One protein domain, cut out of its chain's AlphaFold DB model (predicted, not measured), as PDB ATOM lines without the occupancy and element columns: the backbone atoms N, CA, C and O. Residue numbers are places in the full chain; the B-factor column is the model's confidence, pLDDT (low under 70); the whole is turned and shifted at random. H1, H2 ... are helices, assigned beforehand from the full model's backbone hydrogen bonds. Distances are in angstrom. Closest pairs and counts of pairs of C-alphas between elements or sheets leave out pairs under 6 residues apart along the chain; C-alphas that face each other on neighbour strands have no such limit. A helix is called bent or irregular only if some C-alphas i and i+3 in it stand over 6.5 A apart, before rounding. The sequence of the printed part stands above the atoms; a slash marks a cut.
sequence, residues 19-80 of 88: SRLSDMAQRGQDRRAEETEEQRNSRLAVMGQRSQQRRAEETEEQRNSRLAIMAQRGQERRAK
ATOM      1  N   SER A  19     -38.962 -42.639  41.284       97.62
ATOM      2  CA  SER A  19     -40.257 -42.995  40.692       97.62
ATOM      3  C   SER A  19     -41.147 -41.758  40.508       97.62
ATOM      4  O   SER A  19     -41.565 -41.439  39.394       97.62
ATOM      5  N   ARG A  20     -41.304 -40.942  41.559       96.31
ATOM      6  CA  ARG A  20     -42.082 -39.695  41.492       96.31
ATOM      7  C   ARG A  20     -41.521 -38.694  40.476       96.31
ATOM      8  O   ARG A  20     -42.288 -38.000  39.807       96.31
ATOM      9  N   LEU A  21     -40.197 -38.544  40.392       97.00
ATOM     10  CA  LEU A  21     -39.553 -37.659  39.416       97.00
ATOM     11  C   LEU A  21     -39.757 -38.161  37.982       97.00
ATOM     12  O   LEU A  21     -40.052 -37.341  37.110       97.00
ATOM     13  N   SER A  22     -39.666 -39.472  37.760       97.94
ATOM     14  CA  SER A  22     -39.931 -40.115  36.469       97.94
ATOM     15  C   SER A  22     -41.376 -39.905  36.020       97.94
ATOM     16  O   SER A  22     -41.597 -39.431  34.908       97.94
ATOM     17  N   ASP A  23     -42.355 -40.117  36.901       98.12
ATOM     18  CA  ASP A  23     -43.773 -39.886  36.590       98.12
ATOM     19  C   ASP A  23     -44.056 -38.424  36.214       98.12
ATOM     20  O   ASP A  23     -44.797 -38.127  35.273       98.12
ATOM     21  N   MET A  24     -43.452 -37.474  36.937       97.50
ATOM     22  CA  MET A  24     -43.581 -36.048  36.618       97.50
ATOM     23  C   MET A  24     -42.895 -35.682  35.299       97.50
ATOM     24  O   MET A  24     -43.392 -34.807  34.583       97.50
ATOM     25  N   ALA A  25     -41.766 -36.322  34.979       97.38
ATOM     26  CA  ALA A  25     -41.081 -36.141  33.708       97.38
ATOM     27  C   ALA A  25     -41.934 -36.673  32.550       97.38
ATOM     28  O   ALA A  25     -42.130 -35.931  31.587       97.38
ATOM     29  N   GLN A  26     -42.515 -37.871  32.690       98.31
ATOM     30  CA  GLN A  26     -43.407 -38.476  31.696       98.31
ATOM     31  C   GLN A  26     -44.616 -37.578  31.422       98.31
ATOM     32  O   GLN A  26     -44.795 -37.105  30.306       98.31
ATOM     33  N   ARG A  27     -45.356 -37.178  32.466       98.06
ATOM     34  CA  ARG A  27     -46.485 -36.237  32.318       98.06
ATOM     35  C   ARG A  27     -46.070 -34.882  31.738       98.06
ATOM     36  O   ARG A  27     -46.882 -34.149  31.176       98.06
ATOM     37  N   GLY A  28     -44.824 -34.470  31.958       97.56
ATOM     38  CA  GLY A  28     -44.260 -33.267  31.357       97.56
ATOM     39  C   GLY A  28     -43.984 -33.427  29.863       97.56
ATOM     40  O   GLY A  28     -44.125 -32.453  29.129       97.56
ATOM     41  N   GLN A  29     -43.590 -34.621  29.423       98.00
ATOM     42  CA  GLN A  29     -43.402 -34.959  28.016       98.00
ATOM     43  C   GLN A  29     -44.745 -35.083  27.302       98.00
ATOM     44  O   GLN A  29     -44.912 -34.425  26.281       98.00
ATOM     45  N   ASP A  30     -45.708 -35.803  27.881       98.19
ATOM     46  CA  ASP A  30     -47.045 -35.988  27.300       98.19
ATOM     47  C   ASP A  30     -47.715 -34.631  27.041       98.19
ATOM     48  O   ASP A  30     -48.087 -34.312  25.915       98.19
ATOM     49  N   ARG A  31     -47.710 -33.739  28.045       97.62
ATOM     50  CA  ARG A  31     -48.238 -32.373  27.886       97.62
ATOM     51  C   ARG A  31     -47.540 -31.567  26.794       97.62
ATOM     52  O   ARG A  31     -48.182 -30.733  26.179       97.62
ATOM     53  N   ARG A  32     -46.232 -31.762  26.584       97.31
ATOM     54  CA  ARG A  32     -45.482 -31.064  25.521       97.31
ATOM     55  C   ARG A  32     -45.747 -31.662  24.144       97.31
ATOM     56  O   ARG A  32     -45.620 -30.937  23.166       97.31
ATOM     57  N   ALA A  33     -46.046 -32.957  24.065       97.75
ATOM     58  CA  ALA A  33     -46.402 -33.621  22.817       97.75
ATOM     59  C   ALA A  33     -47.775 -33.158  22.306       97.75
ATOM     60  O   ALA A  33     -47.989 -33.100  21.102       97.75
ATOM     61  N   GLU A  34     -48.668 -32.779  23.223       97.94
ATOM     62  CA  GLU A  34     -50.009 -32.265  22.924       97.94
ATOM     63  C   GLU A  34     -50.064 -30.739  22.698       97.94
ATOM     64  O   GLU A  34     -51.134 -30.202  22.414       97.94
ATOM     65  N   GLU A  35     -48.946 -30.012  22.822       98.12
ATOM     66  CA  GLU A  35     -48.930 -28.557  22.609       98.12
ATOM     67  C   GLU A  35     -49.196 -28.194  21.146       98.12
ATOM     68  O   GLU A  35     -48.567 -28.719  20.225       98.12
ATOM     69  N   THR A  36     -50.052 -27.195  20.931       98.50
ATOM     70  CA  THR A  36     -50.127 -26.526  19.629       98.50
ATOM     71  C   THR A  36     -48.860 -25.704  19.376       98.50
ATOM     72  O   THR A  36     -48.162 -25.299  20.309       98.50
ATOM     73  N   GLU A  37     -48.575 -25.383  18.112       98.25
ATOM     74  CA  GLU A  37     -47.440 -24.514  17.760       98.25
ATOM     75  C   GLU A  37     -47.501 -23.153  18.476       98.25
ATOM     76  O   GLU A  37     -46.484 -22.655  18.955       98.25
ATOM     77  N   GLU A  38     -48.690 -22.571  18.646       98.38
ATOM     78  CA  GLU A  38     -48.857 -21.316  19.390       98.38
ATOM     79  C   GLU A  38     -48.508 -21.474  20.879       98.38
ATOM     80  O   GLU A  38     -47.746 -20.676  21.432       98.38
ATOM     81  N   GLN A  39     -49.000 -22.536  21.527       98.44
ATOM     82  CA  GLN A  39     -48.689 -22.831  22.930       98.44
ATOM     83  C   GLN A  39     -47.196 -23.095  23.127       98.44
ATOM     84  O   GLN A  39     -46.583 -22.566  24.061       98.44
ATOM     85  N   ARG A  40     -46.589 -23.860  22.215       98.25
ATOM     86  CA  ARG A  40     -45.155 -24.141  22.209       98.25
ATOM     87  C   ARG A  40     -44.344 -22.856  22.066       98.25
ATOM     88  O   ARG A  40     -43.419 -22.637  22.850       98.25
ATOM     89  N   ASN A  41     -44.699 -21.996  21.114       98.50
ATOM     90  CA  ASN A  41     -44.016 -20.724  20.880       98.50
ATOM     91  C   ASN A  41     -44.140 -19.787  22.085       98.50
ATOM     92  O   ASN A  41     -43.134 -19.233  22.533       98.50
ATOM     93  N   SER A  42     -45.330 -19.687  22.681       98.31
ATOM     94  CA  SER A  42     -45.552 -18.927  23.915       98.31
ATOM     95  C   SER A  42     -44.693 -19.456  25.072       98.31
ATOM     96  O   SER A  42     -43.955 -18.701  25.713       98.31
ATOM     97  N   ARG A  43     -44.671 -20.779  25.287       97.88
ATOM     98  CA  ARG A  43     -43.831 -21.410  26.317       97.88
ATOM     99  C   ARG A  43     -42.341 -21.146  26.087       97.88
ATOM    100  O   ARG A  43     -41.617 -20.856  27.043       97.88
ATOM    101  N   LEU A  44     -41.862 -21.261  24.847       98.31
ATOM    102  CA  LEU A  44     -40.468 -20.981  24.492       98.31
ATOM    103  C   LEU A  44     -40.112 -19.507  24.726       98.31
ATOM    104  O   LEU A  44     -39.050 -19.236  25.291       98.31
ATOM    105  N   ALA A  45     -41.003 -18.577  24.374       98.38
ATOM    106  CA  ALA A  45     -40.810 -17.148  24.601       98.38
ATOM    107  C   ALA A  45     -40.651 -16.830  26.097       98.38
ATOM    108  O   ALA A  45     -39.662 -16.208  26.490       98.38
ATOM    109  N   VAL A  46     -41.540 -17.354  26.948       98.44
ATOM    110  CA  VAL A  46     -41.462 -17.171  28.409       98.44
ATOM    111  C   VAL A  46     -40.163 -17.748  28.984       98.44
ATOM    112  O   VAL A  46     -39.498 -17.115  29.809       98.44
ATOM    113  N   MET A  47     -39.748 -18.944  28.547       98.06
ATOM    114  CA  MET A  47     -38.475 -19.532  28.988       98.06
ATOM    115  C   MET A  47     -37.264 -18.707  28.535       98.06
ATOM    116  O   MET A  47     -36.304 -18.563  29.301       98.06
ATOM    117  N   GLY A  48     -37.311 -18.158  27.318       98.06
ATOM    118  CA  GLY A  48     -36.292 -17.268  26.770       98.06
ATOM    119  C   GLY A  48     -36.149 -15.991  27.593       98.06
ATOM    120  O   GLY A  48     -35.050 -15.696  28.066       98.06
ATOM    121  N   GLN A  49     -37.263 -15.303  27.855       98.50
ATOM    122  CA  GLN A  49     -37.307 -14.093  28.682       98.50
ATOM    123  C   GLN A  49     -36.759 -14.349  30.090       98.50
ATOM    124  O   GLN A  49     -35.856 -13.649  30.545       98.50
ATOM    125  N   ARG A  50     -37.210 -15.417  30.759       98.31
ATOM    126  CA  ARG A  50     -36.712 -15.773  32.097       98.31
ATOM    127  C   ARG A  50     -35.212 -16.082  32.098       98.31
ATOM    128  O   ARG A  50     -34.516 -15.791  33.067       98.31
ATOM    129  N   SER A  51     -34.700 -16.696  31.032       97.44
ATOM    130  CA  SER A  51     -33.265 -16.955  30.875       97.44
ATOM    131  C   SER A  51     -32.468 -15.661  30.709       97.44
ATOM    132  O   SER A  51     -31.410 -15.523  31.316       97.44
ATOM    133  N   GLN A  52     -32.981 -14.709  29.927       98.00
ATOM    134  CA  GLN A  52     -32.369 -13.390  29.764       98.00
ATOM    135  C   GLN A  52     -32.353 -12.613  31.079       98.00
ATOM    136  O   GLN A  52     -31.297 -12.113  31.451       98.00
ATOM    137  N   GLN A  53     -33.469 -12.594  31.814       98.25
ATOM    138  CA  GLN A  53     -33.539 -11.940  33.120       98.25
ATOM    139  C   GLN A  53     -32.503 -12.519  34.092       98.25
ATOM    140  O   GLN A  53     -31.704 -11.774  34.647       98.25
ATOM    141  N   ARG A  54     -32.424 -13.854  34.218       97.50
ATOM    142  CA  ARG A  54     -31.403 -14.489  35.070       97.50
ATOM    143  C   ARG A  54     -29.978 -14.112  34.670       97.50
ATOM    144  O   ARG A  54     -29.151 -13.945  35.548       97.50
ATOM    145  N   ARG A  55     -29.687 -13.991  33.368       97.56
ATOM    146  CA  ARG A  55     -28.359 -13.574  32.878       97.56
ATOM    147  C   ARG A  55     -28.063 -12.103  33.147       97.56
ATOM    148  O   ARG A  55     -26.899 -11.761  33.306       97.56
ATOM    149  N   ALA A  56     -29.081 -11.247  33.152       97.75
ATOM    150  CA  ALA A  56     -28.924  -9.838  33.501       97.75
ATOM    151  C   ALA A  56     -28.596  -9.661  34.993       97.75
ATOM    152  O   ALA A  56     -27.899  -8.720  35.352       97.75
ATOM    153  N   GLU A  57     -29.060 -10.587  35.834       98.00
ATOM    154  CA  GLU A  57     -28.824 -10.622  37.283       98.00
ATOM    155  C   GLU A  57     -27.571 -11.443  37.683       98.00
ATOM    156  O   GLU A  57     -27.304 -11.608  38.872       98.00
ATOM    157  N   GLU A  58     -26.792 -11.976  36.727       98.12
ATOM    158  CA  GLU A  58     -25.577 -12.756  37.020       98.12
ATOM    159  C   GLU A  58     -24.458 -11.878  37.598       98.12
ATOM    160  O   GLU A  58     -24.141 -10.812  37.067       98.12
ATOM    161  N   THR A  59     -23.768 -12.386  38.623       98.50
ATOM    162  CA  THR A  59     -22.474 -11.823  39.031       98.50
ATOM    163  C   THR A  59     -21.398 -12.127  37.984       98.50
ATOM    164  O   THR A  59     -21.526 -13.060  37.184       98.50
ATOM    165  N   GLU A  60     -20.291 -11.378  37.994       98.06
ATOM    166  CA  GLU A  60     -19.170 -11.638  37.080       98.06
ATOM    167  C   GLU A  60     -18.622 -13.065  37.219       98.06
ATOM    168  O   GLU A  60     -18.361 -13.731  36.217       98.06
ATOM    169  N   GLU A  61     -18.519 -13.574  38.447       98.25
ATOM    170  CA  GLU A  61     -18.072 -14.941  38.715       98.25
ATOM    171  C   GLU A  61     -19.033 -15.984  38.122       98.25
ATOM    172  O   GLU A  61     -18.604 -16.912  37.430       98.25
ATOM    173  N   GLN A  62     -20.345 -15.803  38.313       98.31
ATOM    174  CA  GLN A  62     -21.365 -16.685  37.739       98.31
ATOM    175  C   GLN A  62     -21.331 -16.661  36.209       98.31
ATOM    176  O   GLN A  62     -21.380 -17.716  35.565       98.31
ATOM    177  N   ARG A  63     -21.187 -15.470  35.617       98.00
ATOM    178  CA  ARG A  63     -21.060 -15.292  34.168       98.00
ATOM    179  C   ARG A  63     -19.813 -15.992  33.631       98.00
ATOM    180  O   ARG A  63     -19.907 -16.705  32.628       98.00
ATOM    181  N   ASN A  64     -18.669 -15.825  34.291       98.31
ATOM    182  CA  ASN A  64     -17.403 -16.441  33.894       98.31
ATOM    183  C   ASN A  64     -17.469 -17.969  33.989       98.31
ATOM    184  O   ASN A  64     -17.113 -18.654  33.029       98.31
ATOM    185  N   SER A  65     -18.020 -18.506  35.080       98.25
ATOM    186  CA  SER A  65     -18.246 -19.948  35.243       98.25
ATOM    187  C   SER A  65     -19.160 -20.509  34.147       98.25
ATOM    188  O   SER A  65     -18.821 -21.487  33.473       98.25
ATOM    189  N   ARG A  66     -20.283 -19.834  33.858       97.81
ATOM    190  CA  ARG A  66     -21.191 -20.227  32.770       97.81
ATOM    191  C   ARG A  66     -20.491 -20.222  31.409       97.81
ATOM    192  O   ARG A  66     -20.689 -21.154  30.625       97.81
ATOM    193  N   LEU A  67     -19.703 -19.190  31.102       98.00
ATOM    194  CA  LEU A  67     -18.951 -19.088  29.846       98.00
ATOM    195  C   LEU A  67     -17.895 -20.193  29.724       98.00
ATOM    196  O   LEU A  67     -17.806 -20.812  28.663       98.00
ATOM    197  N   ALA A  68     -17.173 -20.503  30.803       98.25
ATOM    198  CA  ALA A  68     -16.195 -21.587  30.835       98.25
ATOM    199  C   ALA A  68     -16.844 -22.953  30.545       98.25
ATOM    200  O   ALA A  68     -16.378 -23.688  29.673       98.25
ATOM    201  N   ILE A  69     -17.983 -23.255  31.181       98.06
ATOM    202  CA  ILE A  69     -18.737 -24.497  30.937       98.06
ATOM    203  C   ILE A  69     -19.218 -24.574  29.480       98.06
ATOM    204  O   ILE A  69     -19.158 -25.635  28.852       98.06
ATOM    205  N   MET A  70     -19.708 -23.467  28.913       96.62
ATOM    206  CA  MET A  70     -20.133 -23.433  27.509       96.62
ATOM    207  C   MET A  70     -18.962 -23.653  26.550       96.62
ATOM    208  O   MET A  70     -19.109 -24.414  25.592       96.62
ATOM    209  N   ALA A  71     -17.807 -23.036  26.822       96.56
ATOM    210  CA  ALA A  71     -16.594 -23.227  26.039       96.56
ATOM    211  C   ALA A  71     -16.150 -24.694  26.076       96.56
ATOM    212  O   ALA A  71     -15.998 -25.298  25.014       96.56
ATOM    213  N   GLN A  72     -16.051 -25.296  27.266       96.62
ATOM    214  CA  GLN A  72     -15.698 -26.707  27.439       96.62
ATOM    215  C   GLN A  72     -16.650 -27.628  26.665       96.62
ATOM    216  O   GLN A  72     -16.206 -28.427  25.841       96.62
ATOM    217  N   ARG A  73     -17.969 -27.467  26.835       94.75
ATOM    218  CA  ARG A  73     -18.968 -28.262  26.095       94.75
ATOM    219  C   ARG A  73     -18.857 -28.075  24.582       94.75
ATOM    220  O   ARG A  73     -19.131 -29.003  23.826       94.75
ATOM    221  N   GLY A  74     -18.487 -26.879  24.127       93.56
ATOM    222  CA  GLY A  74     -18.229 -26.598  22.716       93.56
ATOM    223  C   GLY A  74     -16.979 -27.303  22.184       93.56
ATOM    224  O   GLY A  74     -16.974 -27.719  21.027       93.56
ATOM    225  N   GLN A  75     -15.937 -27.458  23.006       92.38
ATOM    226  CA  GLN A  75     -14.757 -28.259  22.658       92.38
ATOM    227  C   GLN A  75     -15.104 -29.751  22.606       92.38
ATOM    228  O   GLN A  75     -14.797 -30.412  21.619       92.38
ATOM    229  N   GLU A  76     -15.820 -30.267  23.608       91.69
ATOM    230  CA  GLU A  76     -16.237 -31.675  23.653       91.69
ATOM    231  C   GLU A  76     -17.084 -32.069  22.436       91.69
ATOM    232  O   GLU A  76     -16.886 -33.141  21.869       91.69
ATOM    233  N   ARG A  77     -18.004 -31.198  21.997       89.12
ATOM    234  CA  ARG A  77     -18.801 -31.435  20.782       89.12
ATOM    235  C   ARG A  77     -17.942 -31.476  19.522       89.12
ATOM    236  O   ARG A  77     -18.149 -32.351  18.692       89.12
ATOM    237  N   ARG A  78     -16.964 -30.575  19.390       86.44
ATOM    238  CA  ARG A  78     -16.034 -30.563  18.245       86.44
ATOM    239  C   ARG A  78     -15.129 -31.793  18.221       86.44
ATOM    240  O   ARG A  78     -14.904 -32.367  17.157       86.44
ATOM    241  N   ALA A  79     -14.662 -32.232  19.388       85.06
ATOM    242  CA  ALA A  79     -13.860 -33.442  19.522       85.06
ATOM    243  C   ALA A  79     -14.653 -34.706  19.148       85.06
ATOM    244  O   ALA A  79     -14.103 -35.594  18.503       85.06
ATOM    245  N   LYS A  80     -15.944 -34.764  19.506       83.06
ATOM    246  CA  LYS A  80     -16.841 -35.902  19.231       83.06
ATOM    247  C   LYS A  80     -17.481 -35.897  17.836       83.06
ATOM    248  O   LYS A  80     -18.058 -36.911  17.460       83.06
TER     249      LYS A  80
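This is residues 19 to 80 of the 88 residues of an uncharacterized protein of Araneus ventricosus (UniProt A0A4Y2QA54). The longest helix, H3, is one arm of an open, twisted U, with H2 as its base and H1 as the other arm. The three helices are joined end to end through two corners, and the space between the arms is empty. The printed part has 62 residues with three named helices, in the order H1, H2, H3, and no named strand; the class is all helix. It is extended, with a radius of gyration of the C-alphas of 16.4 A and spans of 37 by 30 by 25 A.

H3, residues 60 to 80, is close to but not clearly touching H2, residues 37 to 56; their closest C-alphas, those of Arg 63 and Arg 55, are 7.6 A apart. The two run opposite ways at a steep tilt of 54 degrees. H1, residues 19 to 33, is likewise close to but not clearly touching H2, with the closest C-alphas, those of Arg 32 and Arg 40, 7.7 A apart. These two run opposite ways at a steep tilt of 59 degrees. H1 and H3 are apart. Residues 67 to 80 of H3, 44 to 54 of H2 and 19 to 31 of H1 stand free. In H1, H2 and H3 every O i to N i+4 pair is within hydrogen-bond range.

H3 is 30.2 A from first to last C-alpha and ends with C-alpha 80 at (-16.841, -35.902, 19.231). H2 is 28.4 A long and begins with C-alpha 37 at (-47.440, -24.514, 17.760). H1 is 21.1 A long and begins with C-alpha 19 at (-40.257, -42.995, 40.692). No helix is bent.

The two C-alphas farthest apart, those of Glu 34 and Glu 60, are 39.7 A apart. The links H1 to H2 and H2 to H3 are tight, with 3 residues each. The printed part has no cut. Its mean pLDDT is 96.8, and no printed residue is under 70.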